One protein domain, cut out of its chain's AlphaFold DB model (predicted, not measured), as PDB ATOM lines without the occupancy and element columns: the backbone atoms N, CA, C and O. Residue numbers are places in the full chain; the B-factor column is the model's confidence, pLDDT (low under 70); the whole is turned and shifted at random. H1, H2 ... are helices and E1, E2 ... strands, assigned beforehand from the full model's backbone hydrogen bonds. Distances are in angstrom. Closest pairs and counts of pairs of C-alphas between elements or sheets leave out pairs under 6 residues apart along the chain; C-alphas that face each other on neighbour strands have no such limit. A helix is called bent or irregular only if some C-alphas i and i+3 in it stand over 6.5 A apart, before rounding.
ATOM      1  N   HIS A 288       1.859  38.026 -24.130       66.94
ATOM      2  CA  HIS A 288       2.538  36.890 -23.502       66.94
ATOM      3  C   HIS A 288       2.600  35.651 -24.414       66.94
ATOM      4  O   HIS A 288       3.603  34.947 -24.406       66.94
ATOM      5  N   THR A 289       1.591  35.404 -25.256       71.56
ATOM      6  CA  THR A 289       1.614  34.311 -26.245       71.56
ATOM      7  C   THR A 289       2.661  34.564 -27.334       71.56
ATOM      8  O   THR A 289       3.369  33.632 -27.718       71.56
ATOM      9  N   LYS A 290       2.826  35.818 -27.784       71.19
ATOM     10  CA  LYS A 290       3.921  36.217 -28.688       71.19
ATOM     11  C   LYS A 290       5.288  35.986 -28.025       71.19
ATOM     12  O   LYS A 290       6.114  35.282 -28.597       71.19
ATOM     13  N   LEU A 291       5.495  36.477 -26.795       73.00
ATOM     14  CA  LEU A 291       6.728  36.253 -26.016       73.00
ATOM     15  C   LEU A 291       7.063  34.766 -25.840       73.00
ATOM     16  O   LEU A 291       8.192  34.356 -26.107       73.00
ATOM     17  N   ILE A 292       6.082  33.942 -25.464       76.19
ATOM     18  CA  ILE A 292       6.267  32.494 -25.308       76.19
ATOM     19  C   ILE A 292       6.727  31.859 -26.627       76.19
ATOM     20  O   ILE A 292       7.652  31.053 -26.603       76.19
ATOM     21  N   LYS A 293       6.159  32.244 -27.780       74.88
ATOM     22  CA  LYS A 293       6.623  31.763 -29.095       74.88
ATOM     23  C   LYS A 293       8.054  32.203 -29.412       74.88
ATOM     24  O   LYS A 293       8.838  31.373 -29.864       74.88
ATOM     25  N   ILE A 294       8.403  33.467 -29.159       78.62
ATOM     26  CA  ILE A 294       9.756  34.005 -29.393       78.62
ATOM     27  C   ILE A 294      10.792  33.202 -28.593       78.62
ATOM     28  O   ILE A 294      11.739  32.659 -29.168       78.62
ATOM     29  N   PHE A 295      10.591  33.066 -27.279       84.75
ATOM     30  CA  PHE A 295      11.526  32.352 -26.407       84.75
ATOM     31  C   PHE A 295      11.546  30.843 -26.665       84.75
ATOM     32  O   PHE A 295      12.607  30.229 -26.606       84.75
ATOM     33  N   HIS A 296      10.407  30.238 -27.012       81.06
ATOM     34  CA  HIS A 296      10.342  28.839 -27.428       81.06
ATOM     35  C   HIS A 296      11.145  28.589 -28.716       81.06
ATOM     36  O   HIS A 296      11.882  27.607 -28.788       81.06
ATOM     37  N   ASN A 297      11.071  29.483 -29.707       80.00
ATOM     38  CA  ASN A 297      11.867  29.368 -30.930       80.00
ATOM     39  C   ASN A 297      13.374  29.507 -30.642       80.00
ATOM     40  O   ASN A 297      14.153  28.680 -31.113       80.00
ATOM     41  N   MET A 298      13.778  30.466 -29.796       84.62
ATOM     42  CA  MET A 298      15.167  30.590 -29.316       84.62
ATOM     43  C   MET A 298      15.659  29.326 -28.590       84.62
ATOM     44  O   MET A 298      16.762  28.843 -28.848       84.62
ATOM     45  N   LEU A 299      14.831  28.749 -27.713       85.44
ATOM     46  CA  LEU A 299      15.136  27.515 -26.982       85.44
ATOM     47  C   LEU A 299      15.255  26.294 -27.921       85.44
ATOM     48  O   LEU A 299      15.969  25.337 -27.613       85.44
ATOM     49  N   GLN A 300      14.582  26.314 -29.078       82.25
ATOM     50  CA  GLN A 300      14.715  25.272 -30.099       82.25
ATOM     51  C   GLN A 300      15.929  25.463 -31.022       82.25
ATOM     52  O   GLN A 300      16.501  24.452 -31.440       82.25
ATOM     53  N   SER A 301      16.343  26.699 -31.326       82.31
ATOM     54  CA  SER A 301      17.462  27.001 -32.235       82.31
ATOM     55  C   SER A 301      18.848  26.988 -31.577       82.31
ATOM     56  O   SER A 301      19.836  26.645 -32.237       82.31
ATOM     57  N   ILE A 302      18.945  27.343 -30.293       86.50
ATOM     58  CA  ILE A 302      20.215  27.502 -29.571       86.50
ATOM     59  C   ILE A 302      20.561  26.214 -28.797       86.50
ATOM     60  O   ILE A 302      19.854  25.814 -27.872       86.50
ATOM     61  N   GLN A 303      21.691  25.568 -29.125       84.56
ATOM     62  CA  GLN A 303      22.230  24.455 -28.325       84.56
ATOM     63  C   GLN A 303      22.517  24.916 -26.893       84.56
ATOM     64  O   GLN A 303      23.151  25.952 -26.701       84.56
ATOM     65  N   ASN A 304      22.117  24.104 -25.912       84.62
ATOM     66  CA  ASN A 304      22.367  24.305 -24.480       84.62
ATOM     67  C   ASN A 304      21.816  25.632 -23.918       84.62
ATOM     68  O   ASN A 304      22.331  26.152 -22.934       84.62
ATOM     69  N   CYS A 305      20.770  26.185 -24.538       84.94
ATOM     70  CA  CYS A 305      20.070  27.360 -24.025       84.94
ATOM     71  C   CYS A 305      19.324  27.029 -22.712       84.94
ATOM     72  O   CYS A 305      18.640  26.001 -22.657       84.94
ATOM     73  N   PRO A 306      19.438  27.857 -21.656       84.12
ATOM     74  CA  PRO A 306      18.795  27.587 -20.373       84.12
ATOM     75  C   PRO A 306      17.271  27.741 -20.449       84.12
ATOM     76  O   PRO A 306      16.755  28.730 -20.965       84.12
ATOM     77  N   ALA A 307      16.533  26.803 -19.846       79.69
ATOM     78  CA  ALA A 307      15.068  26.863 -19.773       79.69
ATOM     79  C   ALA A 307      14.553  28.120 -19.038       79.69
ATOM     80  O   ALA A 307      13.485  28.638 -19.365       79.69
ATOM     81  N   SER A 308      15.350  28.662 -18.111       80.19
ATOM     82  CA  SER A 308      15.096  29.928 -17.413       80.19
ATOM     83  C   SER A 308      15.156  31.173 -18.315       80.19
ATOM     84  O   SER A 308      14.907  32.274 -17.826       80.19
ATOM     85  N   LEU A 309      15.416  31.029 -19.627       82.12
ATOM     86  CA  LEU A 309      15.143  32.056 -20.643       82.12
ATOM     87  C   LEU A 309      13.668  32.492 -20.636       82.12
ATOM     88  O   LEU A 309      13.382  33.675 -20.826       82.12
ATOM     89  N   ILE A 310      12.738  31.567 -20.393       80.25
ATOM     90  CA  ILE A 310      11.303  31.862 -20.368       80.25
ATOM     91  C   ILE A 310      10.945  32.490 -19.013       80.25
ATOM     92  O   ILE A 310      10.987  31.827 -17.982       80.25
ATOM     93  N   SER A 311      10.570  33.772 -19.022       79.50
ATOM     94  CA  SER A 311      10.059  34.513 -17.861       79.50
ATOM     95  C   SER A 311       8.920  35.440 -18.295       79.50
ATOM     96  O   SER A 311       8.948  35.978 -19.400       79.50
ATOM     97  N   GLN A 312       7.921  35.640 -17.430       72.12
ATOM     98  CA  GLN A 312       6.734  36.457 -17.723       72.12
ATOM     99  C   GLN A 312       7.051  37.956 -17.881       72.12
ATOM    100  O   GLN A 312       6.348  38.647 -18.617       72.12
ATOM    101  N   GLN A 313       8.094  38.443 -17.201       75.50
ATOM    102  CA  GLN A 313       8.525  39.850 -17.204       75.50
ATOM    103  C   GLN A 313       9.659  40.139 -18.205       75.50
ATOM    104  O   GLN A 313      10.022  41.296 -18.415       75.50
ATOM    105  N   ARG A 314      10.238  39.103 -18.827       82.94
ATOM    106  CA  ARG A 314      11.324  39.268 -19.796       82.94
ATOM    107  C   ARG A 314      10.762  39.564 -21.184       82.94
ATOM    108  O   ARG A 314       9.865  38.870 -21.653       82.94
ATOM    109  N   SER A 315      11.361  40.522 -21.880       83.06
ATOM    110  CA  SER A 315      11.227  40.695 -23.332       83.06
ATOM    111  C   SER A 315      12.614  40.844 -23.963       83.06
ATOM    112  O   SER A 315      13.571  41.202 -23.274       83.06
ATOM    113  N   LEU A 316      12.755  40.513 -25.251       85.50
ATOM    114  CA  LEU A 316      13.968  40.833 -26.012       85.50
ATOM    115  C   LEU A 316      13.825  42.255 -26.563       85.50
ATOM    116  O   LEU A 316      12.848  42.563 -27.239       85.50
ATOM    117  N   ILE A 317      14.814  43.095 -26.277       85.62
ATOM    118  CA  ILE A 317      14.868  44.496 -26.693       85.62
ATOM    119  C   ILE A 317      15.568  44.610 -28.044       85.62
ATOM    120  O   ILE A 317      15.018  45.199 -28.974       85.62
ATOM    121  N   CYS A 318      16.756  44.011 -28.170       87.31
ATOM    122  CA  CYS A 318      17.501  43.971 -29.424       87.31
ATOM    123  C   CYS A 318      18.501  42.813 -29.489       87.31
ATOM    124  O   CYS A 318      18.629  42.006 -28.566       87.31
ATOM    125  N   HIS A 319      19.214  42.737 -30.607       89.81
ATOM    126  CA  HIS A 319      20.359  41.858 -30.782       89.81
ATOM    127  C   HIS A 319      21.478  42.608 -31.522       89.81
ATOM    128  O   HIS A 319      21.229  43.654 -32.126       89.81
ATOM    129  N   LEU A 320      22.697  42.072 -31.480       91.12
ATOM    130  CA  LEU A 320      23.839  42.561 -32.249       91.12
ATOM    131  C   LEU A 320      24.711  41.391 -32.716       91.12
ATOM    132  O   LEU A 320      25.232  40.629 -31.896       91.12
ATOM    133  N   ASP A 321      24.905  41.272 -34.029       91.62
ATOM    134  CA  ASP A 321      25.776  40.258 -34.624       91.62
ATOM    135  C   ASP A 321      27.234  40.735 -34.637       91.62
ATOM    136  O   ASP A 321      27.654  41.581 -35.434       91.62
ATOM    137  N   ALA A 322      28.040  40.144 -33.759       92.62
ATOM    138  CA  ALA A 322      29.411  40.548 -33.475       92.62
ATOM    139  C   ALA A 322      30.420  39.405 -33.689       92.62
ATOM    140  O   ALA A 322      30.070  38.263 -33.994       92.62
ATOM    141  N   VAL A 323      31.695  39.728 -33.519       92.00
ATOM    142  CA  VAL A 323      32.837  38.817 -33.524       92.00
ATOM    143  C   VAL A 323      33.564  38.984 -32.198       92.00
ATOM    144  O   VAL A 323      33.990  40.086 -31.869       92.00
ATOM    145  N   GLU A 324      33.686  37.899 -31.438       92.19
ATOM    146  CA  GLU A 324      34.530  37.810 -30.245       92.19
ATOM    147  C   GLU A 324      35.999  37.726 -30.680       92.19
ATOM    148  O   GLU A 324      36.343  36.896 -31.530       92.19
ATOM    149  N   HIS A 325      36.860  38.559 -30.097       89.56
ATOM    150  CA  HIS A 325      38.308  38.561 -30.331       89.56
ATOM    151  C   HIS A 325      39.059  38.107 -29.081       89.56
ATOM    152  O   HIS A 325      38.684  38.443 -27.959       89.56
ATOM    153  N   ASP A 326      40.157  37.383 -29.278       84.88
ATOM    154  CA  ASP A 326      41.096  37.073 -28.196       84.88
ATOM    155  C   ASP A 326      41.898  38.329 -27.816       84.88
ATOM    156  O   ASP A 326      42.622  38.877 -28.650       84.88
ATOM    157  N   LEU A 327      41.808  38.759 -26.550       76.75
ATOM    158  CA  LEU A 327      42.562  39.900 -26.013       76.75
ATOM    159  C   LEU A 327      44.080  39.766 -26.190       76.75
ATOM    160  O   LEU A 327      44.762  40.776 -26.354       76.75
ATOM    161  N   ASN A 328      44.620  38.545 -26.127       78.12
ATOM    162  CA  ASN A 328      46.065  38.327 -26.096       78.12
ATOM    163  C   ASN A 328      46.698  38.335 -27.494       78.12
ATOM    164  O   ASN A 328      47.869  38.688 -27.625       78.12
ATOM    165  N   THR A 329      45.951  37.953 -28.537       80.56
ATOM    166  CA  THR A 329      46.447  37.935 -29.926       80.56
ATOM    167  C   THR A 329      45.786  38.957 -30.850       80.56
ATOM    168  O   THR A 329      46.272  39.151 -31.964       80.56
ATOM    169  N   GLY A 330      44.693  39.603 -30.426       75.44
ATOM    170  CA  GLY A 330      43.919  40.547 -31.241       75.44
ATOM    171  C   GLY A 330      43.220  39.905 -32.446       75.44
ATOM    172  O   GLY A 330      42.863  40.606 -33.391       75.44
ATOM    173  N   LYS A 331      43.078  38.571 -32.457       84.88
ATOM    174  CA  LYS A 331      42.532  37.811 -33.590       84.88
ATOM    175  C   LYS A 331      41.040  37.507 -33.402       84.88
ATOM    176  O   LYS A 331      40.634  37.184 -32.282       84.88
ATOM    177  N   PRO A 332      40.243  37.501 -34.490       85.88
ATOM    178  CA  PRO A 332      38.846  37.087 -34.443       85.88
ATOM    179  C   PRO A 332      38.758  35.600 -34.088       85.88
ATOM    180  O   PRO A 332      39.214  34.738 -34.840       85.88
ATOM    181  N   ALA A 333      38.173  35.302 -32.932       87.25
ATOM    182  CA  ALA A 333      38.031  33.947 -32.424       87.25
ATOM    183  C   ALA A 333      36.725  33.311 -32.919       87.25
ATOM    184  O   ALA A 333      36.743  32.224 -33.507       87.25
ATOM    185  N   HIS A 334      35.583  33.963 -32.676       87.94
ATOM    186  CA  HIS A 334      34.256  33.388 -32.922       87.94
ATOM    187  C   HIS A 334      33.239  34.422 -33.430       87.94
ATOM    188  O   HIS A 334      33.118  35.489 -32.833       87.94
ATOM    189  N   PRO A 335      32.410  34.094 -34.442       92.00
ATOM    190  CA  PRO A 335      31.195  34.852 -34.703       92.00
ATOM    191  C   PRO A 335      30.182  34.574 -33.585       92.00
ATOM    192  O   PRO A 335      29.936  33.421 -33.214       92.00
ATOM    193  N   VAL A 336      29.590  35.630 -33.045       93.50
ATOM    194  CA  VAL A 336      28.616  35.588 -31.949       93.50
ATOM    195  C   VAL A 336      27.421  36.492 -32.246       93.50
ATOM    196  O   VAL A 336      27.468  37.336 -33.142       93.50
ATOM    197  N   THR A 337      26.356  36.312 -31.481       93.62
ATOM    198  CA  THR A 337      25.198  37.198 -31.412       93.62
ATOM    199  C   THR A 337      24.980  37.543 -29.951       93.62
ATOM    200  O   THR A 337      24.873  36.647 -29.105       93.62
ATOM    201  N   LEU A 338      24.939  38.838 -29.656       94.38
ATOM    202  CA  LEU A 338      24.514  39.361 -28.367       94.38
ATOM    203  C   LEU A 338      22.997  39.548 -28.417       94.38
ATOM    204  O   LEU A 338      22.500  40.174 -29.347       94.38
ATOM    205  N   PHE A 339      22.267  39.025 -27.439       92.94
ATOM    206  CA  PHE A 339      20.822  39.207 -27.285       92.94
ATOM    207  C   PHE A 339      20.565  40.007 -26.006       92.94
ATOM    208  O   PHE A 339      20.866  39.529 -24.910       92.94
ATOM    209  N   LEU A 340      20.041  41.228 -26.150       92.50
ATOM    210  CA  LEU A 340      19.721  42.129 -25.043       92.50
ATOM    211  C   LEU A 340      18.258  41.943 -24.638       92.50
ATOM    212  O   LEU A 340      17.352  42.289 -25.400       92.50
ATOM    213  N   PHE A 341      18.032  41.426 -23.435       90.62
ATOM    214  CA  PHE A 341      16.716  41.376 -22.805       90.62
ATOM    215  C   PHE A 341      16.511  42.579 -21.868       90.62
ATOM    216  O   PHE A 341      17.396  43.421 -21.727       90.62
ATOM    217  N   THR A 342      15.348  42.670 -21.224       87.81
ATOM    218  CA  THR A 342      15.064  43.688 -20.194       87.81
ATOM    219  C   THR A 342      15.929  43.559 -18.936       87.81
ATOM    220  O   THR A 342      16.178  44.560 -18.276       87.81
ATOM    221  N   ASP A 343      16.387  42.350 -18.601       86.62
ATOM    222  CA  ASP A 343      17.079  42.026 -17.345       86.62
ATOM    223  C   ASP A 343      18.488  41.430 -17.526       86.62
ATOM    224  O   ASP A 343      19.345  41.579 -16.650       86.62
ATOM    225  N   LYS A 344      18.747  40.761 -18.657       89.06
ATOM    226  CA  LYS A 344      20.005  40.051 -18.944       89.06
ATOM    227  C   LYS A 344      20.545  40.321 -20.347       89.06
ATOM    228  O   LYS A 344      19.792  40.563 -21.290       89.06
ATOM    229  N   LEU A 345      21.858  40.164 -20.504       92.56
ATOM    230  CA  LEU A 345      22.519  40.006 -21.800       92.56
ATOM    231  C   LEU A 345      22.898  38.531 -21.992       92.56
ATOM    232  O   LEU A 345      23.511  37.937 -21.108       92.56
ATOM    233  N   MET A 346      22.567  37.942 -23.141       92.88
ATOM    234  CA  MET A 346      22.955  36.574 -23.517       92.88
ATOM    235  C   MET A 346      23.898  36.583 -24.719       92.88
ATOM    236  O   MET A 346      23.703  37.352 -25.658       92.88
ATOM    237  N   VAL A 347      24.873  35.674 -24.728       93.50
ATOM    238  CA  VAL A 347      25.788  35.455 -25.852       93.50
ATOM    239  C   VAL A 347      25.555  34.071 -26.447       93.50
ATOM    240  O   VAL A 347      25.636  33.054 -25.753       93.50
ATOM    241  N   ALA A 348      25.302  34.023 -27.754       93.00
ATOM    242  CA  ALA A 348      25.254  32.790 -28.529       93.00
ATOM    243  C   ALA A 348      26.339  32.804 -29.615       93.00
ATOM    244  O   ALA A 348      26.472  33.768 -30.360       93.00
ATOM    245  N   ARG A 349      27.113  31.726 -29.740       92.31
ATOM    246  CA  ARG A 349      28.061  31.529 -30.843       92.31
ATOM    247  C   ARG A 349      27.311  31.107 -32.107       92.31
ATOM    248  O   ARG A 349      26.547  30.142 -32.072       92.31
ATOM    249  N   ARG A 350      27.584  31.791 -33.218       91.12
ATOM    250  CA  ARG A 350      27.062  31.497 -34.561       91.12
ATOM    251  C   ARG A 350      27.858  30.378 -35.256       91.12
ATOM    252  O   ARG A 350      29.017  30.138 -34.903       91.12
ATOM    253  N   PRO A 351      27.271  29.684 -36.253       86.12
ATOM    254  CA  PRO A 351      27.962  28.635 -37.010       86.12
ATOM    255  C   PRO A 351      29.016  29.190 -37.984       86.12
ATOM    256  O   PRO A 351      29.971  28.496 -38.319       86.12
ATOM    257  N   SER A 352      28.816  30.416 -38.470       84.62
ATOM    258  CA  SER A 352      29.603  31.091 -39.503       84.62
ATOM    259  C   SER A 352      29.383  32.603 -39.394       84.62
ATOM    260  O   SER A 352      28.395  33.039 -38.807       84.62
ATOM    261  N   TYR A 353      30.292  33.392 -39.966       82.94
ATOM    262  CA  TYR A 353      30.224  34.857 -40.000       82.94
ATOM    263  C   TYR A 353      29.107  35.390 -40.914       82.94
ATOM    264  O   TYR A 353      28.531  36.434 -40.628       82.94
ATOM    265  N   ALA A 354      28.784  34.656 -41.985       77.81
ATOM    266  CA  ALA A 354      27.816  35.044 -43.019       77.81
ATOM    267  C   ALA A 354      26.362  34.622 -42.704       77.81
ATOM    268  O   ALA A 354      25.563  34.423 -43.612       77.81
ATOM    269  N   VAL A 355      26.040  34.393 -41.430       79.62
ATOM    270  CA  VAL A 355      24.719  33.934 -40.980       79.62
ATOM    271  C   VAL A 355      24.203  34.912 -39.933       79.62
ATOM    272  O   VAL A 355      24.901  35.162 -38.955       79.62
ATOM    273  N   ASP A 356      22.990  35.424 -40.127       81.88
ATOM    274  CA  ASP A 356      22.299  36.285 -39.165       81.88
ATOM    275  C   ASP A 356      21.851  35.463 -37.933       81.88
ATOM    276  O   ASP A 356      21.251  34.382 -38.046       81.88
ATOM    277  N   GLY A 357      22.188  35.951 -36.738       82.75
ATOM    278  CA  GLY A 357      21.814  35.341 -35.462       82.75
ATOM    279  C   GLY A 357      20.321  35.385 -35.126       82.75
ATOM    280  O   GLY A 357      19.805  34.435 -34.535       82.75
ATOM    281  N   LEU A 358      19.610  36.444 -35.516       82.81
ATOM    282  CA  LEU A 358      18.165  36.586 -35.336       82.81
ATOM    283  C   LEU A 358      17.401  35.669 -36.301       82.81
ATOM    284  O   LEU A 358      16.516  34.924 -35.869       82.81
ATOM    285  N   GLU A 359      17.800  35.629 -37.578       79.69
ATOM    286  CA  GLU A 359      17.213  34.692 -38.548       79.69
ATOM    287  C   GLU A 359      17.444  33.229 -38.150       79.69
ATOM    288  O   GLU A 359      16.566  32.382 -38.332       79.69
ATOM    289  N   SER A 360      18.602  32.927 -37.551       79.94
ATOM    290  CA  SER A 360      18.921  31.596 -37.015       79.94
ATOM    291  C   SER A 360      17.982  31.163 -35.881       79.94
ATOM    292  O   SER A 360      17.804  29.964 -35.663       79.94
ATOM    293  N   CYS A 361      17.342  32.109 -35.188       78.69
ATOM    294  CA  CYS A 361      16.272  31.858 -34.219       78.69
ATOM    295  C   CYS A 361      14.868  31.789 -34.844       78.69
ATOM    296  O   CYS A 361      13.900  31.547 -34.127       78.69
ATOM    297  N   GLY A 362      14.725  31.987 -36.159       70.75
ATOM    298  CA  GLY A 362      13.421  32.053 -36.819       70.75
ATOM    299  C   GLY A 362      12.581  33.237 -36.344       70.75
ATOM    300  O   GLY A 362      11.377  33.084 -36.125       70.75
ATOM    301  N   LEU A 363      13.220  34.390 -36.149       75.44
ATOM    302  CA  LEU A 363      12.594  35.652 -35.761       75.44
ATOM    303  C   LEU A 363      12.804  36.686 -36.873       75.44
ATOM    304  O   LEU A 363      13.817  36.641 -37.568       75.44
ATOM    305  N   ASP A 364      11.843  37.594 -37.041       63.91
ATOM    306  CA  ASP A 364      11.885  38.663 -38.046       63.91
ATOM    307  C   ASP A 364      11.986  40.065 -37.430       63.91
ATOM    308  O   ASP A 364      11.625  40.308 -36.275       63.91
ATOM    309  N   HIS A 365      12.470  41.000 -38.248       61.81
ATOM    310  CA  HIS A 365      12.602  42.416 -37.926       61.81
ATOM    311  C   HIS A 365      11.301  43.192 -38.208       61.81
ATOM    312  O   HIS A 365      11.152  43.772 -39.282       61.81
ATOM    313  N   GLU A 366      10.413  43.321 -37.221       50.25
ATOM    314  CA  GLU A 366       9.502  44.474 -37.159       50.25
ATOM    315  C   GLU A 366       9.912  45.399 -36.005       50.25
ATOM    316  O   GLU A 366      10.276  44.948 -34.917       50.25
ATOM    317  N   ARG A 367       9.887  46.714 -36.245       49.69
ATOM    318  CA  ARG A 367      10.072  47.745 -35.214       49.69
ATOM    319  C   ARG A 367       8.736  48.424 -34.974       49.69
ATOM    320  O   ARG A 367       8.182  49.023 -35.892       49.69
ATOM    321  N   ASP A 368       8.249  48.352 -33.741       45.09
ATOM    322  CA  ASP A 368       7.077  49.115 -33.330       45.09
ATOM    323  C   ASP A 368       7.374  50.619 -33.346       45.09
ATOM    324  O   ASP A 368       8.523  51.058 -33.234       45.09
ATOM    325  N   LYS A 369       6.317  51.439 -33.387       35.81
ATOM    326  CA  LYS A 369       6.415  52.913 -33.305       35.81
ATOM    327  C   LYS A 369       7.058  53.424 -32.000       35.81
ATOM    328  O   LYS A 369       7.355  54.607 -31.894       35.81
ATOM    329  N   SER A 370       7.261  52.546 -31.016       38.88
ATOM    330  CA  SER A 370       7.976  52.787 -29.755       38.88
ATOM    331  C   SER A 370       9.493  52.548 -29.835       38.88
ATOM    332  O   SER A 370      10.192  52.777 -28.851       38.88
ATOM    333  N   GLY A 371      10.007  52.045 -30.962       40.00
ATOM    334  CA  GLY A 371      11.413  51.668 -31.136       40.00
ATOM    335  C   GLY A 371      11.786  50.280 -30.597       40.00
ATOM    336  O   GLY A 371      12.902  49.830 -30.849       40.00
ATOM    337  N   MET A 372      10.878  49.576 -29.909       41.66
ATOM    338  CA  MET A 372      11.086  48.168 -29.542       41.66
ATOM    339  C   MET A 372      10.960  47.253 -30.767       41.66
ATOM    340  O   MET A 372      10.203  47.547 -31.697       41.66
ATOM    341  N   LEU A 373      11.662  46.115 -30.758       48.47
ATOM    342  CA  LEU A 373      11.428  45.059 -31.742       48.47
ATOM    343  C   LEU A 373      10.092  44.358 -31.448       48.47
ATOM    344  O   LEU A 373       9.954  43.666 -30.436       48.47
ATOM    345  N   SER A 374       9.126  44.490 -32.359       49.00
ATOM    346  CA  SER A 374       7.908  43.674 -32.362       49.00
ATOM    347  C   SER A 374       8.242  42.332 -33.008       49.00
ATOM    348  O   SER A 374       7.991  42.081 -34.182       49.00
ATOM    349  N   LEU A 375       8.933  41.483 -32.252       55.06
ATOM    350  CA  LEU A 375       9.481  40.230 -32.765       55.06
ATOM    351  C   LEU A 375       8.355  39.274 -33.150       55.06
ATOM    352  O   LEU A 375       7.747  38.619 -32.303       55.06
ATOM    353  N   LEU A 376       8.106  39.141 -34.445       54.72
ATOM    354  CA  LEU A 376       7.292  38.053 -34.952       54.72
ATOM    355  C   LEU A 376       8.163  36.806 -35.106       54.72
ATOM    356  O   LEU A 376       9.298  36.857 -35.587       54.72
ATOM    357  N   ALA A 377       7.606  35.657 -34.722       54.34
ATOM    358  CA  ALA A 377       8.113  34.382 -35.203       54.34
ATOM    359  C   ALA A 377       7.977  34.380 -36.731       54.34
ATOM    360  O   ALA A 377       6.864  34.519 -37.250       54.34
ATOM    361  N   ARG A 378       9.104  34.248 -37.437       55.62
ATOM    362  CA  ARG A 378       9.179  34.308 -38.900       55.62
ATOM    363  C   ARG A 378       8.155  33.351 -39.503       55.62
ATOM    364  O   ARG A 378       8.176  32.158 -39.202       55.62
ATOM    365  N   LYS A 379       7.280  33.847 -40.390       50.28
ATOM    366  CA  LYS A 379       6.148  33.081 -40.972       50.28
ATOM    367  C   LYS A 379       6.573  31.858 -41.815       50.28
ATOM    368  O   LYS A 379       5.731  31.108 -42.307       50.28
ATOM    369  N   ALA A 380       7.877  31.625 -41.976       38.97
ATOM    370  CA  ALA A 380       8.448  30.507 -42.714       38.97
ATOM    371  C   ALA A 380       8.443  29.188 -41.915       38.97
ATOM    372  O   ALA A 380       9.442  28.767 -41.342       38.97
ATOM    373  N   ASP A 381       7.325  28.477 -42.029       41.56
ATOM    374  CA  ASP A 381       7.316  27.033 -42.261       41.56
ATOM    375  C   ASP A 381       7.979  26.119 -41.192       41.56
ATOM    376  O   ASP A 381       9.097  25.633 -41.367       41.56
ATOM    377  N   LEU A 382       7.198  25.736 -40.161       43.84
ATOM    378  CA  LEU A 382       7.504  24.744 -39.091       43.84
ATOM    379  C   LEU A 382       8.061  23.364 -39.553       43.84
ATOM    380  O   LEU A 382       8.314  22.481 -38.738       43.84
ATOM    381  N   THR A 383       8.186  23.135 -40.858       40.12
ATOM    382  CA  THR A 383       8.757  21.931 -41.486       40.12
ATOM    383  C   THR A 383      10.279  21.982 -41.578       40.12
ATOM    384  O   THR A 383      10.917  20.927 -41.605       40.12
ATOM    385  N   LYS A 384      10.889  23.175 -41.561       46.62
ATOM    386  CA  LYS A 384      12.312  23.289 -41.236       46.62
ATOM    387  C   LYS A 384      12.466  22.983 -39.748       46.62
ATOM    388  O   LYS A 384      12.081  23.788 -38.905       46.62
ATOM    389  N   ARG A 385      13.063  21.831 -39.421       46.50
ATOM    390  CA  ARG A 385      13.655  21.640 -38.090       46.50
ATOM    391  C   ARG A 385      14.608  22.809 -37.854       46.50
ATOM    392  O   ARG A 385      15.407  23.104 -38.746       46.50
ATOM    393  N   TYR A 386      14.552  23.433 -36.680       54.12
ATOM    394  CA  TYR A 386      15.607  24.342 -36.241       54.12
ATOM    395  C   TYR A 386      16.890  23.525 -36.084       54.12
ATOM    396  O   TYR A 386      17.135  22.886 -35.062       54.12
ATOM    397  N   ASP A 387      17.666  23.472 -37.163       56.19
ATOM    398  CA  ASP A 387      19.003  22.910 -37.170       56.19
ATOM    399  C   ASP A 387      19.817  23.737 -36.175       56.19
ATOM    400  O   ASP A 387      19.966  24.949 -36.357       56.19
ATOM    401  N   ARG A 388      20.220  23.111 -35.060       61.97
ATOM    402  CA  ARG A 388      20.688  23.798 -33.847       61.97
ATOM    403  C   ARG A 388      22.086  24.381 -34.059       61.97
ATOM    404  O   ARG A 388      23.074  23.837 -33.570       61.97
ATOM    405  N   LYS A 389      22.177  25.439 -34.858       70.69
ATOM    406  CA  LYS A 389      23.430  26.027 -35.350       70.69
ATOM    407  C   LYS A 389      24.032  27.045 -34.390       70.69
ATOM    408  O   LYS A 389      25.254  27.182 -34.345       70.69
ATOM    409  N   LEU A 390      23.187  27.736 -33.630       86.50
ATOM    410  CA  LEU A 390      23.611  28.594 -32.530       86.50
ATOM    411  C   LEU A 390      24.015  27.728 -31.332       86.50
ATOM    412  O   LEU A 390      23.402  26.690 -31.078       86.50
ATOM    413  N   LYS A 391      25.013  28.163 -30.562       89.69
ATOM    414  CA  LYS A 391      25.384  27.538 -29.283       89.69
ATOM    415  C   LYS A 391      25.416  28.578 -28.177       89.69
ATOM    416  O   LYS A 391      26.109  29.581 -28.323       89.69
ATOM    417  N   PHE A 392      24.713  28.337 -27.077       91.81
ATOM    418  CA  PHE A 392      24.800  29.174 -25.884       91.81
ATOM    419  C   PHE A 392      26.260  29.252 -25.407       91.81
ATOM    420  O   PHE A 392      26.976  28.246 -25.410       91.81
ATOM    421  N   ARG A 393      26.717  30.458 -25.057       90.25
ATOM    422  CA  ARG A 393      28.020  30.691 -24.418       90.25
ATOM    423  C   ARG A 393      27.860  31.053 -22.951       90.25
ATOM    424  O   ARG A 393      28.553  30.477 -22.126       90.25
ATOM    425  N   GLY A 394      26.945  31.966 -22.656       88.81
ATOM    426  CA  GLY A 394      26.624  32.403 -21.307       88.81
ATOM    427  C   GLY A 394      25.631  33.558 -21.323       88.81
ATOM    428  O   GLY A 394      25.290  34.095 -22.382       88.81
ATOM    429  N   TRP A 395      25.189  33.958 -20.140       90.00
ATOM    430  CA  TRP A 395      24.416  35.177 -19.909       90.00
ATOM    431  C   TRP A 395      24.855  35.854 -18.604       90.00
ATOM    432  O   TRP A 395      25.590  35.252 -17.826       90.00
ATOM    433  N   MET A 396      24.436  37.093 -18.364       88.25
ATOM    434  CA  MET A 396      24.673  37.808 -17.101       88.25
ATOM    435  C   MET A 396      23.635  38.935 -16.934       88.25
ATOM    436  O   MET A 396      23.035  39.373 -17.922       88.25
ATOM    437  N   GLY A 397      23.367  39.358 -15.693       87.12
ATOM    438  CA  GLY A 397      22.467  40.478 -15.383       87.12
ATOM    439  C   GLY A 397      23.006  41.817 -15.890       87.12
ATOM    440  O   GLY A 397      24.212  42.042 -15.878       87.12
ATOM    441  N   LEU A 398      22.133  42.728 -16.339       88.19
ATOM    442  CA  LEU A 398      22.592  44.033 -16.855       88.19
ATOM    443  C   LEU A 398      23.219  44.919 -15.764       88.19
ATOM    444  O   LEU A 398      24.111  45.710 -16.070       88.19
ATOM    445  N   SER A 399      22.821  44.749 -14.498       83.00
ATOM    446  CA  SER A 399      23.487  45.347 -13.330       83.00
ATOM    447  C   SER A 399      24.985  45.033 -13.306       83.00
ATOM    448  O   SER A 399      25.807  45.929 -13.116       83.00
ATOM    449  N   ASP A 400      25.335  43.779 -13.590       83.75
ATOM    450  CA  ASP A 400      26.671  43.214 -13.397       83.75
ATOM    451  C   ASP A 400      27.570  43.341 -14.637       83.75
ATOM    452  O   ASP A 400      28.713  42.894 -14.616       83.75
ATOM    453  N   ILE A 401      27.088  43.962 -15.719       87.44
ATOM    454  CA  ILE A 401      27.859  44.190 -16.951       87.44
ATOM    455  C   ILE A 401      28.168  45.679 -17.113       87.44
ATOM    456  O   ILE A 401      27.278  46.531 -17.039       87.44
ATOM    457  N   GLU A 402      29.423  45.992 -17.413       86.88
ATOM    458  CA  GLU A 402      29.864  47.300 -17.891       86.88
ATOM    459  C   GLU A 402      30.311  47.225 -19.357       86.88
ATOM    460  O   GLU A 402      30.876  46.222 -19.804       86.88
ATOM    461  N   VAL A 403      30.051  48.297 -20.113       91.25
ATOM    462  CA  VAL A 403      30.442  48.425 -21.523       91.25
ATOM    463  C   VAL A 403      31.499  49.512 -21.640       91.25
ATOM    464  O   VAL A 403      31.260  50.668 -21.294       91.25
ATOM    465  N   HIS A 404      32.658  49.140 -22.162       89.50
ATOM    466  CA  HIS A 404      33.802  50.017 -22.362       89.50
ATOM    467  C   HIS A 404      34.145  50.122 -23.843       89.50
ATOM    468  O   HIS A 404      33.686  49.326 -24.669       89.50
ATOM    469  N   ASP A 405      34.964  51.114 -24.173       88.06
ATOM    470  CA  ASP A 405      35.445  51.308 -25.533       88.06
ATOM    471  C   ASP A 405      36.277  50.106 -26.024       88.06
ATOM    472  O   ASP A 405      36.678  49.212 -25.263       88.06
ATOM    473  N   GLY A 406      36.462  50.045 -27.336       85.19
ATOM    474  CA  GLY A 406      37.183  48.979 -28.013       85.19
ATOM    475  C   GLY A 406      38.694  49.198 -28.065       85.19
ATOM    476  O   GLY A 406      39.294  49.889 -27.242       85.19
ATOM    477  N   VAL A 407      39.324  48.609 -29.080       83.44
ATOM    478  CA  VAL A 407      40.747  48.819 -29.377       83.44
ATOM    479  C   VAL A 407      40.860  49.813 -30.529       83.44
ATOM    480  O   VAL A 407      40.220  49.628 -31.563       83.44
ATOM    481  N   ALA A 408      41.726  50.821 -30.396       72.06
ATOM    482  CA  ALA A 408      41.862  51.967 -31.311       72.06
ATOM    483  C   ALA A 408      42.309  51.655 -32.767       72.06
ATOM    484  O   ALA A 408      42.629  52.569 -33.521       72.06
ATOM    485  N   GLY A 409      42.336  50.380 -33.171       73.25
ATOM    486  CA  GLY A 409      42.531  49.921 -34.553       73.25
ATOM    487  C   GLY A 409      41.392  49.047 -35.106       73.25
ATOM    488  O   GLY A 409      41.474  48.610 -36.250       73.25
ATOM    489  N   LEU A 410      40.339  48.775 -34.322       81.75
ATOM    490  CA  LEU A 410      39.202  47.927 -34.698       81.75
ATOM    491  C   LEU A 410      37.906  48.765 -34.738       81.75
ATOM    492  O   LEU A 410      37.302  49.001 -33.686       81.75
ATOM    493  N   PRO A 411      37.447  49.233 -35.916       81.06
ATOM    494  CA  PRO A 411      36.232  50.042 -36.018       81.06
ATOM    495  C   PRO A 411      34.996  49.244 -35.588       81.06
ATOM    496  O   PRO A 411      34.844  48.071 -35.926       81.06
ATOM    497  N   GLY A 412      34.103  49.884 -34.830       82.31
ATOM    498  CA  GLY A 412      32.925  49.218 -34.266       82.31
ATOM    499  C   GLY A 412      33.247  48.210 -33.154       82.31
ATOM    500  O   GLY A 412      32.415  47.344 -32.885       82.31
ATOM    501  N   SER A 413      34.430  48.287 -32.528       90.31
ATOM    502  CA  SER A 413      34.749  47.481 -31.345       90.31
ATOM    503  C   SER A 413      34.315  48.126 -30.027       90.31
ATOM    504  O   SER A 413      34.149  49.345 -29.924       90.31
ATOM    505  N   PHE A 414      34.077  47.263 -29.041       92.31
ATOM    506  CA  PHE A 414      33.718  47.575 -27.657       92.31
ATOM    507  C   PHE A 414      34.082  46.383 -26.764       92.31
ATOM    508  O   PHE A 414      34.224  45.252 -27.239       92.31
ATOM    509  N   THR A 415      34.214  46.623 -25.464       90.56
ATOM    510  CA  THR A 415      34.636  45.612 -24.490       90.56
ATOM    511  C   THR A 415      33.572  45.441 -23.408       90.56
ATOM    512  O   THR A 415      33.148  46.425 -22.809       90.56
ATOM    513  N   LEU A 416      33.151  44.205 -23.129       90.88
ATOM    514  CA  LEU A 416      32.281  43.888 -21.991       90.88
ATOM    515  C   LEU A 416      33.118  43.455 -20.784       90.88
ATOM    516  O   LEU A 416      34.027  42.630 -20.910       90.88
ATOM    517  N   VAL A 417      32.793  43.995 -19.612       86.19
ATOM    518  CA  VAL A 417      33.457  43.705 -18.334       86.19
ATOM    519  C   VAL A 417      32.404  43.277 -17.317       86.19
ATOM    520  O   VAL A 417      31.389  43.951 -17.166       86.19
ATOM    521  N   ALA A 418      32.648  42.179 -16.600       83.38
ATOM    522  CA  ALA A 418      31.843  41.812 -15.440       83.38
ATOM    523  C   ALA A 418      32.233  42.677 -14.229       83.38
ATOM    524  O   ALA A 418      33.396  42.700 -13.811       83.38
ATOM    525  N   ALA A 419      31.261  43.380 -13.652       71.12
ATOM    526  CA  ALA A 419      31.410  44.114 -12.409       71.12
ATOM    527  C   ALA A 419      31.606  43.114 -11.260       71.12
ATOM    528  O   ALA A 419      30.711  42.351 -10.904       71.12
ATOM    529  N   THR A 420      32.799  43.101 -10.665       57.84
ATOM    530  CA  THR A 420      33.167  42.155  -9.598       57.84
ATOM    531  C   THR A 420      32.656  42.619  -8.233       57.84
ATOM    532  O   THR A 420      33.427  42.897  -7.313       57.84
ATOM    533  N   SER A 421      31.329  42.701  -8.105       44.81
ATOM    534  CA  SER A 421      30.655  42.921  -6.828       44.81
ATOM    535  C   SER A 421      30.733  41.658  -5.964       44.81
ATOM    536  O   SER A 421      30.165  40.621  -6.300       44.81
ATOM    537  N   THR A 433      25.179  25.541 -11.293       68.06
ATOM    538  CA  THR A 433      24.277  26.126 -12.296       68.06
ATOM    539  C   THR A 433      24.615  27.589 -12.573       68.06
ATOM    540  O   THR A 433      24.615  27.998 -13.734       68.06
ATOM    541  N   ARG A 434      24.950  28.390 -11.551       66.44
ATOM    542  CA  ARG A 434      25.399  29.774 -11.775       66.44
ATOM    543  C   ARG A 434      26.697  29.799 -12.584       66.44
ATOM    544  O   ARG A 434      26.752  30.454 -13.621       66.44
ATOM    545  N   ASP A 435      27.711  29.054 -12.157       66.12
ATOM    546  CA  ASP A 435      29.022  29.044 -12.810       66.12
ATOM    547  C   ASP A 435      28.924  28.478 -14.248       66.12
ATOM    548  O   ASP A 435      29.564  29.001 -15.157       66.12
ATOM    549  N   ALA A 436      28.032  27.515 -14.510       73.25
ATOM    550  CA  ALA A 436      27.762  26.985 -15.853       73.25
ATOM    551  C   ALA A 436      27.007  27.946 -16.796       73.25
ATOM    552  O   ALA A 436      27.054  27.766 -18.015       73.25
ATOM    553  N   LEU A 437      26.290  28.945 -16.266       80.06
ATOM    554  CA  LEU A 437      25.516  29.907 -17.062       80.06
ATOM    555  C   LEU A 437      26.187  31.281 -17.184       80.06
ATOM    556  O   LEU A 437      26.015  31.955 -18.202       80.06
ATOM    557  N   GLU A 438      26.932  31.695 -16.163       81.38
ATOM    558  CA  GLU A 438      27.519  33.035 -16.029       81.38
ATOM    559  C   GLU A 438      29.061  32.996 -16.107       81.38
ATOM    560  O   GLU A 438      29.696  34.022 -16.353       81.38
ATOM    561  N   GLY A 439      29.671  31.802 -16.030       76.25
ATOM    562  CA  GLY A 439      31.119  31.568 -16.127       76.25
ATOM    563  C   GLY A 439      31.783  32.189 -17.357       76.25
ATOM    564  O   GLY A 439      32.862  32.757 -17.245       76.25
ATOM    565  N   TYR A 440      31.105  32.235 -18.508       83.69
ATOM    566  CA  TYR A 440      31.615  32.922 -19.705       83.69
ATOM    567  C   TYR A 440      32.022  34.391 -19.455       83.69
ATOM    568  O   TYR A 440      32.963  34.880 -20.083       83.69
ATOM    569  N   PHE A 441      31.359  35.085 -18.528       81.81
ATOM    570  CA  PHE A 441      31.700  36.452 -18.122       81.81
ATOM    571  C   PHE A 441      32.616  36.521 -16.883       81.81
ATOM    572  O   PHE A 441      33.213  37.567 -16.639       81.81
ATOM    573  N   LEU A 442      32.735  35.435 -16.110       73.19
ATOM    574  CA  LEU A 442      33.428  35.396 -14.812       73.19
ATOM    575  C   LEU A 442      34.784  34.661 -14.823       73.19
ATOM    576  O   LEU A 442      35.596  34.910 -13.935       73.19
ATOM    577  N   GLU A 443      35.028  33.750 -15.771       59.94
ATOM    578  CA  GLU A 443      36.152  32.798 -15.718       59.94
ATOM    579  C   GLU A 443      37.532  33.450 -15.880       59.94
ATOM    580  O   GLU A 443      38.428  33.135 -15.101       59.94
ATOM    581  N   ASP A 444      37.718  34.351 -16.854       52.78
ATOM    582  CA  ASP A 444      38.920  35.194 -16.943       52.78
ATOM    583  C   ASP A 444      38.767  36.341 -17.967       52.78
ATOM    584  O   ASP A 444      38.386  36.119 -19.117       52.78
ATOM    585  N   SER A 445      39.204  37.544 -17.574       62.16
ATOM    586  CA  SER A 445      39.425  38.749 -18.407       62.16
ATOM    587  C   SER A 445      38.210  39.414 -19.117       62.16
ATOM    588  O   SER A 445      37.157  38.802 -19.280       62.16
ATOM    589  N   PRO A 446      38.326  40.696 -19.539       81.38
ATOM    590  CA  PRO A 446      37.308  41.372 -20.353       81.38
ATOM    591  C   PRO A 446      37.040  40.690 -21.706       81.38
ATOM    592  O   PRO A 446      37.949  40.158 -22.337       81.38
ATOM    593  N   ARG A 447      35.806  40.770 -22.209       87.25
ATOM    594  CA  ARG A 447      35.419  40.208 -23.516       87.25
ATOM    595  C   ARG A 447      35.425  41.302 -24.588       87.25
ATOM    596  O   ARG A 447      34.573  42.188 -24.563       87.25
ATOM    597  N   LEU A 448      36.374  41.247 -25.526       90.25
ATOM    598  CA  LEU A 448      36.458  42.176 -26.660       90.25
ATOM    599  C   LEU A 448      35.590  41.696 -27.828       90.25
ATOM    600  O   LEU A 448      35.729  40.563 -28.294       90.25
ATOM    601  N   PHE A 449      34.750  42.588 -28.350       92.69
ATOM    602  CA  PHE A 449      33.923  42.341 -29.527       92.69
ATOM    603  C   PHE A 449      34.161  43.399 -30.605       92.69
ATOM    604  O   PHE A 449      34.450  44.554 -30.299       92.69
ATOM    605  N   SER A 450      33.982  43.029 -31.874       91.75
ATOM    606  CA  SER A 450      33.722  43.978 -32.966       91.75
ATOM    607  C   SER A 450      32.436  43.608 -33.691       91.75
ATOM    608  O   SER A 450      32.064  42.440 -33.745       91.75
ATOM    609  N   ILE A 451      31.760  44.581 -34.288       90.31
ATOM    610  CA  ILE A 451      30.563  44.313 -35.095       90.31
ATOM    611  C   ILE A 451      30.931  43.544 -36.371       90.31
ATOM    612  O   ILE A 451      32.039  43.671 -36.897       90.31
ATOM    613  N   SER A 452      30.008  42.710 -36.861       82.25
ATOM    614  CA  SER A 452      30.200  41.964 -38.108       82.25
ATOM    615  C   SER A 452      30.244  42.918 -39.302       82.25
ATOM    616  O   SER A 452      29.250  43.577 -39.606       82.25
ATOM    617  N   CYS A 453      31.375  42.948 -40.012       75.81
ATOM    618  CA  CYS A 453      31.583  43.800 -41.186       75.81
ATOM    619  C   CYS A 453      30.680  43.456 -42.387       75.81
ATOM    620  O   CYS A 453      30.620  44.233 -43.333       75.81
ATOM    621  N   THR A 454      29.996  42.312 -42.373       67.62
ATOM    622  CA  THR A 454      29.054  41.868 -43.411       67.62
ATOM    623  C   THR A 454      27.605  42.155 -43.010       67.62
ATOM    624  O   THR A 454      27.184  41.799 -41.909       67.62
ATOM    625  N   SER A 455      26.838  42.770 -43.912       65.31
ATOM    626  CA  SER A 455      25.368  42.841 -43.873       65.31
ATOM    627  C   SER A 455      24.754  41.451 -44.126       65.31
ATOM    628  O   SER A 455      25.425  40.621 -44.751       65.31
ATOM    629  N   PRO A 456      23.489  41.182 -43.737       59.16
ATOM    630  CA  PRO A 456      22.761  39.984 -44.174       59.16
ATOM    631  C   PRO A 456      22.740  39.807 -45.703       59.16
ATOM    632  O   PRO A 456      22.824  38.685 -46.194       59.16
ATOM    633  N   ASP A 457      22.753  40.908 -46.463       58.88
ATOM    634  CA  ASP A 457      22.821  40.927 -47.936       58.88
ATOM    635  C   ASP A 457      24.207  40.552 -48.510       58.88
ATOM    636  O   ASP A 457      24.444  40.668 -49.711       58.88
ATOM    637  N   GLY A 458      25.173  40.190 -47.658       64.75
ATOM    638  CA  GLY A 458      26.563  39.902 -48.032       64.75
ATOM    639  C   GLY A 458      27.426  41.136 -48.337       64.75
ATOM    640  O   GLY A 458      28.633  41.002 -48.532       64.75
ATOM    641  N   SER A 459      26.845  42.338 -48.350       72.94
ATOM    642  CA  SER A 459      27.563  43.598 -48.573       72.94
ATOM    643  C   SER A 459      28.447  43.986 -47.378       72.94
ATOM    644  O   SER A 459      28.134  43.699 -46.222       72.94
ATOM    645  N   THR A 460      29.574  44.655 -47.633       75.56
ATOM    646  CA  THR A 460      30.455  45.162 -46.569       75.56
ATOM    647  C   THR A 460      29.910  46.466 -45.985       75.56
ATOM    648  O   THR A 460      29.806  47.466 -46.700       75.56
ATOM    649  N   LYS A 461      29.609  46.479 -44.684       80.50
ATOM    650  CA  LYS A 461      29.181  47.672 -43.942       80.50
ATOM    651  C   LYS A 461      30.285  48.735 -43.948       80.50
ATOM    652  O   LYS A 461      31.462  48.425 -43.766       80.50
ATOM    653  N   THR A 462      29.910  50.002 -44.116       85.75
ATOM    654  CA  THR A 462      30.850  51.128 -44.005       85.75
ATOM    655  C   THR A 462      31.268  51.347 -42.548       85.75
ATOM    656  O   THR A 462      30.519  51.021 -41.627       85.75
ATOM    657  N   ILE A 463      32.433  51.969 -42.318       83.56
ATOM    658  CA  ILE A 463      32.901  52.314 -40.961       83.56
ATOM    659  C   ILE A 463      31.845  53.148 -40.218       83.56
ATOM    660  O   ILE A 463      31.543  52.860 -39.066       83.56
TER     661      ILE A 463
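This is residues 288 to 421 and 433 to 463 of the 1117 residues of a protein of Lichtheimia corymbifera JMRC:FSU:9682 (UniProt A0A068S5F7). Picture one antiparallel sheet of seven strands, strongly twisted and curled like part of a barrel; it is not closed, and its edge strands E4 and E5 meet only through the tight link that joins them. H3 packs across E4 and E3 and comes near the end of E6, while H1 and the four-residue H2 only graze the sheet, and a long loop without named elements, residues 361 to 389, runs from H2 to E4. The printed part has 165 residues with three named helices and seven named strands, in the order H1 E1 E2 E3 H2 E4 E5 E6 H3 E7, and the sheet's order is E4 - E3 - E2 - E1 - E7 - E6 - E5. The class is mixed, helices and strands, though under half of the residues are in named elements. The whole is compact, with a radius of gyration of the C-alphas of 15.8 A and spans of 43 by 40 by 33 A.

Find C-alpha 288 at (2.538, 36.890, -23.502); from there H1 runs through residues 288 to 301, 19.9 A long. Next come E1, residues 316 to 325, 24.8 A, and E2, residues 332 to 341, 25.4 A. E1 bends by 55 degrees at residue 321 and E2 by 55 degrees at residue 335. E3, residues 344 to 349, spans 16.7 A, and H2, residues 357 to 360, spans 5.0 A. Look for C-alpha 390 at (23.611, 28.594, -32.530), where E4 begins; it holds residues 390 to 397, 20.9 A, and bends by 55 degrees at residue 393. E5 is residues 401 to 405, 13.5 A, and E6 is residues 413 to 418, 17.1 A. After the cut, H3 takes residues 433 to 442, 13.3 A; it is irregular, with C-alphas 437 and 440 at 7.3 A. E7, residues 447 to 451, 13.2 A, ends at C-alpha 451 at (30.563, 44.313, -35.095).

Begin with E1, E2 and E3, a meander, each strand the antiparallel neighbour of the one before; E1 and E2 are a hairpin, and so are E2 and E3. Look at N 320 and O 338, 2.9 A, between E1 and E2, and at N 339 and O 346, 2.8 A, between E2 and E3. E3 also has edge strand E4 as its antiparallel neighbour, with N 393 and O 347 within hydrogen-bond range at 2.9 A. On the other side of E1 you find E7, with N 323 and O 450 at 2.7 A, then E6, with N 416 and O 447 at 2.9 A. E6 and edge strand E5 are a hairpin, with N 404 and O 415 at 2.8 A. H3 is on the sheet at a height of 8.0 A, only just over E4 and E3, with 3 of its C-alphas falling on each. It runs across the strands, at 78 degrees to E3 on the local plane. The closest C-alphas of H3 and E4 are those of Leu 437 and Gly 394, 5.0 A apart; those of H3 and E6 are Phe 441 and Ala 418, 6.0 A. H1 only grazes the sheet, with its residues 291 to 301, and its closest C-alpha pair with E4 is Ser 301 and Leu 390, 6.4 A. H2 also only grazes it; the C-alphas of Gly 357 and Thr 337 of E2, the closest, are 5.6 A apart. H1 and H2 are close but not clearly touching, their closest C-alphas, Ser 301 and Ser 360, being 6.8 A apart. In H1 each O i to N i+4 pair is within hydrogen-bond range, in H3 4 of 6 are, and H2 is too short for one.

The two C-alphas farthest apart, Thr 383 and Ser 421, are 46.1 A from each other. Residues 422 to 432 are not printed, and C-alphas 421 and 433 are 18.8 A apart across that cut. The links H1 to E1 and H2 to E4 are long. Short pairings join residues 302 to 303 with residues 390 to 391 of E4, parallel, and residues 363 to 364 with 376 to 377, antiparallel. The mean pLDDT of the printed part is 76.9, and 39 residues are under 70, among them residues 364 to 388.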